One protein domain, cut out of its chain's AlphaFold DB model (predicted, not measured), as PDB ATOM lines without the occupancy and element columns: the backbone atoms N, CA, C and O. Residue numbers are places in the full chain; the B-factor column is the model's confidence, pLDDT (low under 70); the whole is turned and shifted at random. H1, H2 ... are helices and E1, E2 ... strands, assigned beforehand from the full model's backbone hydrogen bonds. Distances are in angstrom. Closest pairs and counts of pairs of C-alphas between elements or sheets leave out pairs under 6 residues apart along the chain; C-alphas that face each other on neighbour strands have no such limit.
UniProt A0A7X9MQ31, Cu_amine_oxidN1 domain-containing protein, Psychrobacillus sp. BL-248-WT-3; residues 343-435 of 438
ATOM      1  N   ALA A 343     -35.611  -2.116  10.195       58.25
ATOM      2  CA  ALA A 343     -35.709  -2.266   8.748       58.25
ATOM      3  C   ALA A 343     -37.162  -2.460   8.267       58.25
ATOM      4  O   ALA A 343     -37.578  -1.838   7.293       58.25
ATOM      5  N   LEU A 344     -37.969  -3.268   8.953       63.88
ATOM      6  CA  LEU A 344     -39.391  -3.441   8.645       63.88
ATOM      7  C   LEU A 344     -40.229  -2.201   9.005       63.88
ATOM      8  O   LEU A 344     -41.245  -1.940   8.367       63.88
ATOM      9  N   LYS A 345     -39.809  -1.395   9.988       64.50
ATOM     10  CA  LYS A 345     -40.484  -0.141  10.351       64.50
ATOM     11  C   LYS A 345     -40.316   0.906   9.252       64.50
ATOM     12  O   LYS A 345     -41.289   1.549   8.870       64.50
ATOM     13  N   GLU A 346     -39.108   1.040   8.718       73.81
ATOM     14  CA  GLU A 346     -38.829   1.872   7.544       73.81
ATOM     15  C   GLU A 346     -39.557   1.360   6.291       73.81
ATOM     16  O   GLU A 346     -40.131   2.161   5.552       73.81
ATOM     17  N   LEU A 347     -39.635   0.037   6.094       81.62
ATOM     18  CA  LEU A 347     -40.445  -0.550   5.024       81.62
ATOM     19  C   LEU A 347     -41.933  -0.208   5.172       81.62
ATOM     20  O   LEU A 347     -42.576   0.164   4.193       81.62
ATOM     21  N   ASN A 348     -42.479  -0.307   6.385       78.19
ATOM     22  CA  ASN A 348     -43.869   0.039   6.656       78.19
ATOM     23  C   ASN A 348     -44.135   1.521   6.390       78.19
ATOM     24  O   ASN A 348     -45.138   1.835   5.764       78.19
ATOM     25  N   LEU A 349     -43.234   2.427   6.785       81.56
ATOM     26  CA  LEU A 349     -43.347   3.849   6.437       81.56
ATOM     27  C   LEU A 349     -43.339   4.061   4.916       81.56
ATOM     28  O   LEU A 349     -44.195   4.768   4.396       81.56
ATOM     29  N   LEU A 350     -42.441   3.382   4.193       87.56
ATOM     30  CA  LEU A 350     -42.386   3.424   2.728       87.56
ATOM     31  C   LEU A 350     -43.693   2.938   2.081       87.56
ATOM     32  O   LEU A 350     -44.135   3.505   1.081       87.56
ATOM     33  N   ILE A 351     -44.302   1.884   2.630       90.94
ATOM     34  CA  ILE A 351     -45.588   1.357   2.160       90.94
ATOM     35  C   ILE A 351     -46.715   2.338   2.485       90.94
ATOM     36  O   ILE A 351     -47.511   2.653   1.603       90.94
ATOM     37  N   GLU A 352     -46.785   2.845   3.716       89.06
ATOM     38  CA  GLU A 352     -47.818   3.795   4.136       89.06
ATOM     39  C   GLU A 352     -47.788   5.075   3.287       89.06
ATOM     40  O   GLU A 352     -48.843   5.524   2.839       89.06
ATOM     41  N   ASP A 353     -46.601   5.583   2.949       89.44
ATOM     42  CA  ASP A 353     -46.429   6.778   2.114       89.44
ATOM     43  C   ASP A 353     -46.860   6.581   0.651       89.44
ATOM     44  O   ASP A 353     -47.152   7.554  -0.052       89.44
ATOM     45  N   ASN A 354     -46.883   5.340   0.153       90.38
ATOM     46  CA  ASN A 354     -47.086   5.062  -1.267       90.38
ATOM     47  C   ASN A 354     -47.938   3.811  -1.524       90.38
ATOM     48  O   ASN A 354     -47.604   3.005  -2.390       90.38
ATOM     49  N   HIS A 355     -49.051   3.655  -0.806       95.38
ATOM     50  CA  HIS A 355     -50.068   2.634  -1.071       95.38
ATOM     51  C   HIS A 355     -51.390   3.255  -1.537       95.38
ATOM     52  O   HIS A 355     -51.605   4.464  -1.461       95.38
ATOM     53  N   PHE A 356     -52.311   2.410  -1.998       95.31
ATOM     54  CA  PHE A 356     -53.716   2.785  -2.161       95.31
ATOM     55  C   PHE A 356     -54.629   1.565  -2.036       95.31
ATOM     56  O   PHE A 356     -54.176   0.425  -2.102       95.31
ATOM     57  N   ILE A 357     -55.931   1.797  -1.867       95.69
ATOM     58  CA  ILE A 357     -56.932   0.727  -1.818       95.69
ATOM     59  C   ILE A 357     -57.536   0.512  -3.210       95.69
ATOM     60  O   ILE A 357     -58.067   1.448  -3.812       95.69
ATOM     61  N   HIS A 358     -57.503  -0.726  -3.702       93.00
ATOM     62  CA  HIS A 358     -58.174  -1.160  -4.927       93.00
ATOM     63  C   HIS A 358     -59.100  -2.334  -4.611       93.00
ATOM     64  O   HIS A 358     -58.657  -3.324  -4.045       93.00
ATOM     65  N   ASN A 359     -60.396  -2.217  -4.920       91.94
ATOM     66  CA  ASN A 359     -61.399  -3.259  -4.643       91.94
ATOM     67  C   ASN A 359     -61.420  -3.755  -3.178       91.94
ATOM     68  O   ASN A 359     -61.724  -4.910  -2.901       91.94
ATOM     69  N   GLY A 360     -61.111  -2.871  -2.222       90.25
ATOM     70  CA  GLY A 360     -61.040  -3.205  -0.794       90.25
ATOM     71  C   GLY A 360     -59.727  -3.865  -0.356       90.25
ATOM     72  O   GLY A 360     -59.556  -4.119   0.832       90.25
ATOM     73  N   VAL A 361     -58.795  -4.090  -1.282       89.88
ATOM     74  CA  VAL A 361     -57.476  -4.675  -1.032       89.88
ATOM     75  C   VAL A 361     -56.412  -3.579  -1.055       89.88
ATOM     76  O   VAL A 361     -56.428  -2.690  -1.912       89.88
ATOM     77  N   LYS A 362     -55.485  -3.617  -0.094       94.12
ATOM     78  CA  LYS A 362     -54.358  -2.683  -0.029       94.12
ATOM     79  C   LYS A 362     -53.307  -3.066  -1.067       94.12
ATOM     80  O   LYS A 362     -52.814  -4.192  -1.076       94.12
ATOM     81  N   MET A 363     -52.991  -2.119  -1.945       97.19
ATOM     82  CA  MET A 363     -52.041  -2.271  -3.042       97.19
ATOM     83  C   MET A 363     -50.745  -1.524  -2.719       97.19
ATOM     84  O   MET A 363     -50.780  -0.325  -2.437       97.19
ATOM     85  N   ILE A 364     -49.603  -2.212  -2.802       96.81
ATOM     86  CA  ILE A 364     -48.279  -1.710  -2.395       96.81
ATOM     87  C   ILE A 364     -47.297  -1.638  -3.584       96.81
ATOM     88  O   ILE A 364     -47.433  -2.417  -4.535       96.81
ATOM     89  N   PRO A 365     -46.297  -0.734  -3.572       96.12
ATOM     90  CA  PRO A 365     -45.433  -0.478  -4.724       96.12
ATOM     91  C   PRO A 365     -44.338  -1.548  -4.841       96.12
ATOM     92  O   PRO A 365     -43.259  -1.439  -4.255       96.12
ATOM     93  N   LEU A 366     -44.593  -2.573  -5.662       95.81
ATOM     94  CA  LEU A 366     -43.786  -3.798  -5.751       95.81
ATOM     95  C   LEU A 366     -42.284  -3.543  -5.892       95.81
ATOM     96  O   LEU A 366     -41.481  -4.174  -5.215       95.81
ATOM     97  N   ARG A 367     -41.887  -2.641  -6.801       94.12
ATOM     98  CA  ARG A 367     -40.464  -2.379  -7.057       94.12
ATOM     99  C   ARG A 367     -39.770  -1.835  -5.813       94.12
ATOM    100  O   ARG A 367     -38.694  -2.318  -5.491       94.12
ATOM    101  N   GLN A 368     -40.352  -0.816  -5.186       93.25
ATOM    102  CA  GLN A 368     -39.720  -0.126  -4.064       93.25
ATOM    103  C   GLN A 368     -39.607  -1.061  -2.865       93.25
ATOM    104  O   GLN A 368     -38.521  -1.212  -2.321       93.25
ATOM    105  N   VAL A 369     -40.700  -1.760  -2.548       93.62
ATOM    106  CA  VAL A 369     -40.758  -2.778  -1.491       93.62
ATOM    107  C   VAL A 369     -39.713  -3.872  -1.727       93.62
ATOM    108  O   VAL A 369     -38.903  -4.154  -0.852       93.62
ATOM    109  N   ALA A 370     -39.674  -4.455  -2.929       92.75
ATOM    110  CA  ALA A 370     -38.740  -5.534  -3.239       92.75
ATOM    111  C   ALA A 370     -37.274  -5.063  -3.208       92.75
ATOM    112  O   ALA A 370     -36.429  -5.747  -2.640       92.75
ATOM    113  N   GLN A 371     -36.963  -3.891  -3.772       92.06
ATOM    114  CA  GLN A 371     -35.606  -3.330  -3.732       92.06
ATOM    115  C   GLN A 371     -35.154  -3.015  -2.307       92.06
ATOM    116  O   GLN A 371     -34.002  -3.278  -1.974       92.06
ATOM    117  N   TYR A 372     -36.053  -2.480  -1.480       88.75
ATOM    118  CA  TYR A 372     -35.783  -2.224  -0.070       88.75
ATOM    119  C   TYR A 372     -35.436  -3.522   0.673       88.75
ATOM    120  O   TYR A 372     -34.454  -3.579   1.405       88.75
ATOM    121  N   LEU A 373     -36.173  -4.601   0.395       87.06
ATOM    122  CA  LEU A 373     -35.909  -5.951   0.908       87.06
ATOM    123  C   LEU A 373     -34.704  -6.651   0.239       87.06
ATOM    124  O   LEU A 373     -34.492  -7.846   0.436       87.06
ATOM    125  N   GLY A 374     -33.917  -5.941  -0.575       87.50
ATOM    126  CA  GLY A 374     -32.692  -6.454  -1.192       87.50
ATOM    127  C   GLY A 374     -32.889  -7.287  -2.462       87.50
ATOM    128  O   GLY A 374     -31.915  -7.823  -2.991       87.50
ATOM    129  N   TYR A 375     -34.110  -7.396  -2.993       92.88
ATOM    130  CA  TYR A 375     -34.355  -8.111  -4.245       92.88
ATOM    131  C   TYR A 375     -33.819  -7.333  -5.449       92.88
ATOM    132  O   TYR A 375     -34.057  -6.135  -5.628       92.88
ATOM    133  N   GLU A 376     -33.204  -8.064  -6.374       94.81
ATOM    134  CA  GLU A 376     -33.001  -7.595  -7.737       94.81
ATOM    135  C   GLU A 376     -34.349  -7.601  -8.478       94.81
ATOM    136  O   GLU A 376     -35.036  -8.624  -8.535       94.81
ATOM    137  N   VAL A 377     -34.736  -6.460  -9.058       95.75
ATOM    138  CA  VAL A 377     -36.033  -6.284  -9.734       95.75
ATOM    139  C   VAL A 377     -35.847  -6.072 -11.234       95.75
ATOM    140  O   VAL A 377     -35.567  -4.963 -11.697       95.75
ATOM    141  N   ILE A 378     -36.105  -7.119 -12.016       94.94
ATOM    142  CA  ILE A 378     -35.996  -7.113 -13.477       94.94
ATOM    143  C   ILE A 378     -37.389  -6.950 -14.086       94.94
ATOM    144  O   ILE A 378     -38.305  -7.722 -13.821       94.94
ATOM    145  N   SER A 379     -37.585  -5.941 -14.933       91.50
ATOM    146  CA  SER A 379     -38.876  -5.703 -15.589       91.50
ATOM    147  C   SER A 379     -38.868  -6.129 -17.046       91.50
ATOM    148  O   SER A 379     -37.934  -5.827 -17.782       91.50
ATOM    149  N   HIS A 380     -39.962  -6.749 -17.480       91.56
ATOM    150  CA  HIS A 380     -40.196  -7.179 -18.853       91.56
ATOM    151  C   HIS A 380     -41.451  -6.484 -19.408       91.56
ATOM    152  O   HIS A 380     -42.528  -7.084 -19.454       91.56
ATOM    153  N   PRO A 381     -41.344  -5.220 -19.868       84.81
ATOM    154  CA  PRO A 381     -42.501  -4.420 -20.271       84.81
ATOM    155  C   PRO A 381     -43.358  -5.083 -21.353       84.81
ATOM    156  O   PRO A 381     -44.579  -5.054 -21.265       84.81
ATOM    157  N   LYS A 382     -42.724  -5.753 -22.328       88.62
ATOM    158  CA  LYS A 382     -43.412  -6.455 -23.427       88.62
ATOM    159  C   LYS A 382     -44.301  -7.614 -22.960       88.62
ATOM    160  O   LYS A 382     -45.214  -7.991 -23.678       88.62
ATOM    161  N   ARG A 383     -44.004  -8.198 -21.795       87.44
ATOM    162  CA  ARG A 383     -44.752  -9.319 -21.202       87.44
ATOM    163  C   ARG A 383     -45.617  -8.881 -20.023       87.44
ATOM    164  O   ARG A 383     -46.173  -9.729 -19.345       87.44
ATOM    165  N   ASN A 384     -45.685  -7.576 -19.751       90.88
ATOM    166  CA  ASN A 384     -46.328  -7.027 -18.561       90.88
ATOM    167  C   ASN A 384     -45.870  -7.670 -17.244       90.88
ATOM    168  O   ASN A 384     -46.611  -7.639 -16.265       90.88
ATOM    169  N   SER A 385     -44.647  -8.207 -17.202       92.50
ATOM    170  CA  SER A 385     -44.169  -8.988 -16.068       92.50
ATOM    171  C   SER A 385     -42.943  -8.387 -15.391       92.50
ATOM    172  O   SER A 385     -42.171  -7.618 -15.974       92.50
ATOM    173  N   MET A 386     -42.777  -8.738 -14.123       94.88
ATOM    174  CA  MET A 386     -41.644  -8.413 -13.276       94.88
ATOM    175  C   MET A 386     -41.089  -9.704 -12.690       94.88
ATOM    176  O   MET A 386     -41.836 -10.600 -12.303       94.88
ATOM    177  N   TYR A 387     -39.767  -9.791 -12.663       95.50
ATOM    178  CA  TYR A 387     -39.026 -10.885 -12.071       95.50
ATOM    179  C   TYR A 387     -38.239 -10.349 -10.880       95.50
ATOM    180  O   TYR A 387     -37.480  -9.389 -11.033       95.50
ATOM    181  N   LEU A 388     -38.455 -10.938  -9.708       96.50
ATOM    182  CA  LEU A 388     -37.746 -10.588  -8.478       96.50
ATOM    183  C   LEU A 388     -36.787 -11.718  -8.135       96.50
ATOM    184  O   LEU A 388     -37.167 -12.884  -8.260       96.50
ATOM    185  N   LYS A 389     -35.577 -11.390  -7.688       93.81
ATOM    186  CA  LYS A 389     -34.571 -12.381  -7.305       93.81
ATOM    187  C   LYS A 389     -33.850 -11.973  -6.026       93.81
ATOM    188  O   LYS A 389     -33.339 -10.862  -5.948       93.81
ATOM    189  N   LEU A 390     -33.758 -12.892  -5.071       90.00
ATOM    190  CA  LEU A 390     -32.956 -12.743  -3.856       90.00
ATOM    191  C   LEU A 390     -32.365 -14.107  -3.491       90.00
ATOM    192  O   LEU A 390     -33.098 -15.044  -3.176       90.00
ATOM    193  N   GLY A 391     -31.041 -14.251  -3.588       86.12
ATOM    194  CA  GLY A 391     -30.371 -15.541  -3.408       86.12
ATOM    195  C   GLY A 391     -30.952 -16.628  -4.326       86.12
ATOM    196  O   GLY A 391     -30.929 -16.494  -5.553       86.12
ATOM    197  N   ASN A 392     -31.493 -17.690  -3.718       82.50
ATOM    198  CA  ASN A 392     -32.161 -18.800  -4.414       82.50
ATOM    199  C   ASN A 392     -33.672 -18.578  -4.618       82.50
ATOM    200  O   ASN A 392     -34.321 -19.390  -5.277       82.50
ATOM    201  N   GLY A 393     -34.233 -17.508  -4.049       86.00
ATOM    202  CA  GLY A 393     -35.635 -17.131  -4.170       86.00
ATOM    203  C   GLY A 393     -35.914 -16.350  -5.451       86.00
ATOM    204  O   GLY A 393     -35.134 -15.484  -5.858       86.00
ATOM    205  N   SER A 394     -37.042 -16.648  -6.095       92.75
ATOM    206  CA  SER A 394     -37.483 -15.956  -7.301       92.75
ATOM    207  C   SER A 394     -38.999 -15.843  -7.407       92.75
ATOM    208  O   SER A 394     -39.727 -16.799  -7.125       92.75
ATOM    209  N   PHE A 395     -39.451 -14.686  -7.888       96.00
ATOM    210  CA  PHE A 395     -40.853 -14.405  -8.177       96.00
ATOM    211  C   PHE A 395     -41.026 -14.006  -9.635       96.00
ATOM    212  O   PHE A 395     -40.212 -13.264 -10.178       96.00
ATOM    213  N   THR A 396     -42.102 -14.466 -10.267       96.12
ATOM    214  CA  THR A 396     -42.534 -14.000 -11.591       96.12
ATOM    215  C   THR A 396     -43.960 -13.491 -11.486       96.12
ATOM    216  O   THR A 396     -44.879 -14.274 -11.271       96.12
ATOM    217  N   ILE A 397     -44.131 -12.181 -11.623       97.19
ATOM    218  CA  ILE A 397     -45.392 -11.479 -11.378       97.19
ATOM    219  C   ILE A 397     -45.825 -10.811 -12.675       97.19
ATOM    220  O   ILE A 397     -45.055 -10.038 -13.245       97.19
ATOM    221  N   THR A 398     -47.043 -11.075 -13.134       96.38
ATOM    222  CA  THR A 398     -47.607 -10.474 -14.351       96.38
ATOM    223  C   THR A 398     -48.756  -9.545 -13.980       96.38
ATOM    224  O   THR A 398     -49.635  -9.905 -13.202       96.38
ATOM    225  N   ARG A 399     -48.771  -8.328 -14.531       95.06
ATOM    226  CA  ARG A 399     -49.880  -7.387 -14.312       95.06
ATOM    227  C   ARG A 399     -51.177  -7.906 -14.915       95.06
ATOM    228  O   ARG A 399     -51.178  -8.360 -16.056       95.06
ATOM    229  N   GLY A 400     -52.268  -7.755 -14.170       95.00
ATOM    230  CA  GLY A 400     -53.602  -8.225 -14.539       95.00
ATOM    231  C   GLY A 400     -53.841  -9.718 -14.296       95.00
ATOM    232  O   GLY A 400     -54.957 -10.179 -14.513       95.00
ATOM    233  N   GLU A 401     -52.842 -10.469 -13.829       96.56
ATOM    234  CA  GLU A 401     -52.991 -11.886 -13.500       96.56
ATOM    235  C   GLU A 401     -53.024 -12.076 -11.982       96.56
ATOM    236  O   GLU A 401     -52.119 -11.645 -11.273       96.56
ATOM    237  N   LEU A 402     -54.051 -12.764 -11.477       95.81
ATOM    238  CA  LEU A 402     -54.112 -13.158 -10.063       95.81
ATOM    239  C   LEU A 402     -52.985 -14.126  -9.695       95.81
ATOM    240  O   LEU A 402     -52.533 -14.145  -8.558       95.81
ATOM    241  N   LYS A 403     -52.523 -14.931 -10.654       96.50
ATOM    242  CA  LYS A 403     -51.485 -15.936 -10.433       96.50
ATOM    243  C   LYS A 403     -50.094 -15.335 -10.576       96.50
ATOM    244  O   LYS A 403     -49.825 -14.586 -11.510       96.50
ATOM    245  N   TYR A 404     -49.184 -15.754  -9.707       96.00
ATOM    246  CA  TYR A 404     -47.757 -15.474  -9.832       96.00
ATOM    247  C   TYR A 404     -46.925 -16.725  -9.557       96.00
ATOM    248  O   TYR A 404     -47.349 -17.662  -8.877       96.00
ATOM    249  N   GLY A 405     -45.725 -16.756 -10.130       94.62
ATOM    250  CA  GLY A 405     -44.750 -17.810  -9.887       94.62
ATOM    251  C   GLY A 405     -43.896 -17.493  -8.665       94.62
ATOM    252  O   GLY A 405     -43.391 -16.380  -8.556       94.62
ATOM    253  N   TYR A 406     -43.678 -18.479  -7.799       92.50
ATOM    254  CA  TYR A 406     -42.732 -18.435  -6.685       92.50
ATOM    255  C   TYR A 406     -41.933 -19.739  -6.650       92.50
ATOM    256  O   TYR A 406     -42.513 -20.805  -6.452       92.50
ATOM    257  N   ASN A 407     -40.618 -19.685  -6.891       87.19
ATOM    258  CA  ASN A 407     -39.724 -20.857  -6.867       87.19
ATOM    259  C   ASN A 407     -40.283 -22.093  -7.600       87.19
ATOM    260  O   ASN A 407     -40.291 -23.204  -7.074       87.19
ATOM    261  N   LYS A 408     -40.758 -21.891  -8.838       82.44
ATOM    262  CA  LYS A 408     -41.394 -22.910  -9.704       82.44
ATOM    263  C   LYS A 408     -42.759 -23.436  -9.223       82.44
ATOM    264  O   LYS A 408     -43.324 -24.301  -9.884       82.44
ATOM    265  N   SER A 409     -43.306 -22.899  -8.138       87.81
ATOM    266  CA  SER A 409     -44.695 -23.099  -7.708       87.81
ATOM    267  C   SER A 409     -45.579 -21.935  -8.165       87.81
ATOM    268  O   SER A 409     -45.075 -20.856  -8.478       87.81
ATOM    269  N   ILE A 410     -46.896 -22.146  -8.200       94.25
ATOM    270  CA  ILE A 410     -47.888 -21.106  -8.511       94.25
ATOM    271  C   ILE A 410     -48.594 -20.699  -7.217       94.25
ATOM    272  O   ILE A 410     -48.987 -21.555  -6.424       94.25
ATOM    273  N   ARG A 411     -48.748 -19.392  -7.020       92.88
ATOM    274  CA  ARG A 411     -49.512 -18.760  -5.939       92.88
ATOM    275  C   ARG A 411     -50.503 -17.765  -6.534       92.88
ATOM    276  O   ARG A 411     -50.441 -17.476  -7.729       92.88
ATOM    277  N   GLU A 412     -51.414 -17.269  -5.710       94.38
ATOM    278  CA  GLU A 412     -52.444 -16.313  -6.112       94.38
ATOM    279  C   GLU A 412     -52.418 -15.099  -5.186       94.38
ATOM    280  O   GLU A 412     -52.204 -15.256  -3.987       94.38
ATOM    281  N   PHE A 413     -52.590 -13.912  -5.763       94.44
ATOM    282  CA  PHE A 413     -52.858 -12.680  -5.033       94.44
ATOM    283  C   PHE A 413     -54.321 -12.624  -4.605       94.44
ATOM    284  O   PHE A 413     -55.195 -13.136  -5.310       94.44
ATOM    285  N   GLN A 414     -54.602 -11.891  -3.531       92.31
ATOM    286  CA  GLN A 414     -55.972 -11.467  -3.225       92.31
ATOM    287  C   GLN A 414     -56.555 -10.538  -4.303       92.31
ATOM    288  O   GLN A 414     -57.744 -10.619  -4.591       92.31
ATOM    289  N   GLU A 415     -55.722  -9.685  -4.911       96.62
ATOM    290  CA  GLU A 415     -56.105  -8.786  -6.007       96.62
ATOM    291  C   GLU A 415     -55.003  -8.733  -7.073       96.62
ATOM    292  O   GLU A 415     -53.811  -8.677  -6.761       96.62
ATOM    293  N   ALA A 416     -55.397  -8.745  -8.350       97.31
ATOM    294  CA  ALA A 416     -54.449  -8.796  -9.457       97.31
ATOM    295  C   ALA A 416     -53.531  -7.552  -9.485       97.31
ATOM    296  O   ALA A 416     -53.997  -6.436  -9.242       97.31
ATOM    297  N   PRO A 417     -52.239  -7.685  -9.847       97.31
ATOM    298  CA  PRO A 417     -51.331  -6.548  -9.888       97.31
ATOM    299  C   PRO A 417     -51.751  -5.512 -10.927       97.31
ATOM    300  O   PRO A 417     -52.033  -5.846 -12.082       97.31
ATOM    301  N   VAL A 418     -51.701  -4.238 -10.553       96.19
ATOM    302  CA  VAL A 418     -52.155  -3.117 -11.385       96.19
ATOM    303  C   VAL A 418     -51.022  -2.152 -11.701       96.19
ATOM    304  O   VAL A 418     -50.022  -2.056 -10.989       96.19
ATOM    305  N   LEU A 419     -51.172  -1.415 -12.801       93.81
ATOM    306  CA  LEU A 419     -50.306  -0.285 -13.106       93.81
ATOM    307  C   LEU A 419     -50.949   0.989 -12.551       93.81
ATOM    308  O   LEU A 419     -52.016   1.392 -13.007       93.81
ATOM    309  N   HIS A 420     -50.277   1.645 -11.613       91.50
ATOM    310  CA  HIS A 420     -50.697   2.929 -11.057       91.50
ATOM    311  C   HIS A 420     -49.484   3.862 -10.994       91.50
ATOM    312  O   HIS A 420     -48.380   3.418 -10.704       91.50
ATOM    313  N   ASN A 421     -49.629   5.138 -11.366       86.44
ATOM    314  CA  ASN A 421     -48.525   6.117 -11.382       86.44
ATOM    315  C   ASN A 421     -47.217   5.622 -12.041       86.44
ATOM    316  O   ASN A 421     -46.117   5.888 -11.565       86.44
ATOM    317  N   LYS A 422     -47.336   4.894 -13.165       87.06
ATOM    318  CA  LYS A 422     -46.217   4.270 -13.911       87.06
ATOM    319  C   LYS A 422     -45.430   3.207 -13.126       87.06
ATOM    320  O   LYS A 422     -44.395   2.743 -13.603       87.06
ATOM    321  N   GLN A 423     -45.924   2.780 -11.970       91.06
ATOM    322  CA  GLN A 423     -45.353   1.713 -11.160       91.06
ATOM    323  C   GLN A 423     -46.329   0.539 -11.062       91.06
ATOM    324  O   GLN A 423     -47.537   0.680 -11.243       91.06
ATOM    325  N   THR A 424     -45.782  -0.656 -10.855       94.81
ATOM    326  CA  THR A 424     -46.601  -1.853 -10.644       94.81
ATOM    327  C   THR A 424     -46.886  -1.978  -9.162       94.81
ATOM    328  O   THR A 424     -45.947  -1.982  -8.367       94.81
ATOM    329  N   TYR A 425     -48.165  -2.081  -8.830       96.88
ATOM    330  CA  TYR A 425     -48.642  -2.321  -7.483       96.88
ATOM    331  C   TYR A 425     -49.225  -3.723  -7.399       96.88
ATOM    332  O   TYR A 425     -49.835  -4.204  -8.354       96.88
ATOM    333  N   VAL A 426     -49.020  -4.369  -6.264       97.44
ATOM    334  CA  VAL A 426     -49.491  -5.726  -5.967       97.44
ATOM    335  C   VAL A 426     -50.271  -5.709  -4.666       97.44
ATOM    336  O   VAL A 426     -50.118  -4.771  -3.886       97.44
ATOM    337  N   SER A 427     -51.080  -6.736  -4.430       96.31
ATOM    338  CA  SER A 427     -51.713  -6.921  -3.128       96.31
ATOM    339  C   SER A 427     -50.655  -7.104  -2.021       96.31
ATOM    340  O   SER A 427     -49.567  -7.635  -2.261       96.31
ATOM    341  N   GLU A 428     -50.948  -6.570  -0.831       93.25
ATOM    342  CA  GLU A 428     -50.058  -6.577   0.343       93.25
ATOM    343  C   GLU A 428     -49.734  -7.992   0.853       93.25
ATOM    344  O   GLU A 428     -48.683  -8.198   1.455       93.25
ATOM    345  N   ASP A 429     -50.576  -8.982   0.547       90.12
ATOM    346  CA  ASP A 429     -50.382 -10.399   0.890       90.12
ATOM    347  C   ASP A 429     -49.051 -10.978   0.374       90.12
ATOM    348  O   ASP A 429     -48.508 -11.918   0.953       90.12
ATOM    349  N   ILE A 430     -48.458 -10.380  -0.663       92.12
ATOM    350  CA  ILE A 430     -47.133 -10.764  -1.155       92.12
ATOM    351  C   ILE A 430     -46.026 -10.625  -0.097       92.12
ATOM    352  O   ILE A 430     -44.991 -11.290  -0.203       92.12
ATOM    353  N   LEU A 431     -46.205  -9.746   0.899       88.31
ATOM    354  CA  LEU A 431     -45.209  -9.496   1.941       88.31
ATOM    355  C   LEU A 431     -44.923 -10.748   2.771       88.31
ATOM    356  O   LEU A 431     -43.781 -10.917   3.188       88.31
ATOM    357  N   GLU A 432     -45.902 -11.651   2.914       82.25
ATOM    358  CA  GLU A 432     -45.740 -12.951   3.586       82.25
ATOM    359  C   GLU A 432     -44.634 -13.810   2.956       82.25
ATOM    360  O   GLU A 432     -44.082 -14.688   3.611       82.25
ATOM    361  N   LEU A 433     -44.314 -13.578   1.678       84.94
ATOM    362  CA  LEU A 433     -43.266 -14.305   0.960       84.94
ATOM    363  C   LEU A 433     -42.033 -13.449   0.660       84.94
ATOM    364  O   LEU A 433     -40.954 -14.000   0.442       84.94
ATOM    365  N   LEU A 434     -42.185 -12.122   0.567       84.56
ATOM    366  CA  LEU A 434     -41.058 -11.228   0.300       84.56
ATOM    367  C   LEU A 434     -40.193 -11.007   1.539       84.56
ATOM    368  O   LEU A 434     -38.974 -10.911   1.391       84.56
ATOM    369  N   ILE A 435     -40.806 -10.916   2.719       80.50
ATOM    370  CA  ILE A 435     -40.093 -10.797   3.988       80.50
ATOM    371  C   ILE A 435     -39.585 -12.201   4.342       80.50
ATOM    372  O   ILE A 435     -40.405 -13.108   4.486       80.50
TER     373      ILE A 435
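AT A GLANCE: This is residues 343 to 435 of the 438 residues of the protein "Cu_amine_oxidN1 domain-containing protein" of Psychrobacillus sp. BL-248-WT-3 (UniProt A0A7X9MQ31). What shape do these coordinates draw? A wall of five antiparallel strands, E3 to E7, has two short helices, H2 and H3, over one face, and at their first ends stands a small curled sheet, E1, E2, E9 and E8, where E2 leads straight into H2 and E9 into H3. H1 packs on H2, away from the wall. What is the make-up? The 93 printed residues, of mixed class, run H1 E1 E2 H2 E3 E4 E5 E6 E7 E8 E9 H3, and the whole is compact, with a radius of gyration of the C-alphas of 12.1 A and spans of 31 by 29 by 22 A.

IN THESE COORDINATES: Where does the printed part begin? H1, residues 343 to 353, begins at C-alpha 343 (-35.709, -2.266, 8.748) and is 15.5 A long; E1, residues 356 to 358, E2, residues 361 to 365, and H2, residues 366 to 372, follow. Which strands come next? They are E3, residues 376 to 380, E4, residues 385 to 390, 17.0 A, E5, residues 393 to 398, 17.1 A, E6, residues 403 to 406, and E7, residues 409 to 412. What closes the row? E8, residues 418 to 420, E9, residues 423 to 427, and H3, residues 428 to 434, which ends at C-alpha 434 (-41.058, -11.228, 0.300).

HOW THE PARTS SIT: What does H1 meet? H1 and H2 touch, closest at the C-alphas of Leu 347 and Val 369, 6.9 A, opposite ways at a shallow tilt of 34 degrees, only just short of steep. How is the curled sheet paired? Its order is E1, E2, E9, E8, antiparallel, with N 358 and O 361 at 2.9 A, N 364 and O 426 at 2.8 A, and N 425 and O 418 at 2.8 A; H1, H2 and H3 only graze it. How is the larger sheet paired? E3 to E7 form a meander, each strand the antiparallel neighbour of the one before, with N 378 and O 387 at 2.8 A, N 388 and O 395 at 3.0 A, N 396 and O 405 at 2.9 A, and N 404 and O 411 at 2.9 A. How do H2 and H3 stand? Both are on the same face of this sheet, at heights over the sheet of 9.2 A and 9.7 A, and run along the strands. In H1 and H2 every O i to N i+4 pair is within hydrogen-bond range, but in H3 1 of 3, beside 4 of 4 O i to N i+3 pairs.

THE WHOLE: How large is it? The two C-alphas farthest apart, those of Lys 345 and Lys 382, are 34.5 A apart. Is anything cut or uncertain? The printed part has no cut, its links are tight, and pLDDT is under 70 at residues 343 to 345.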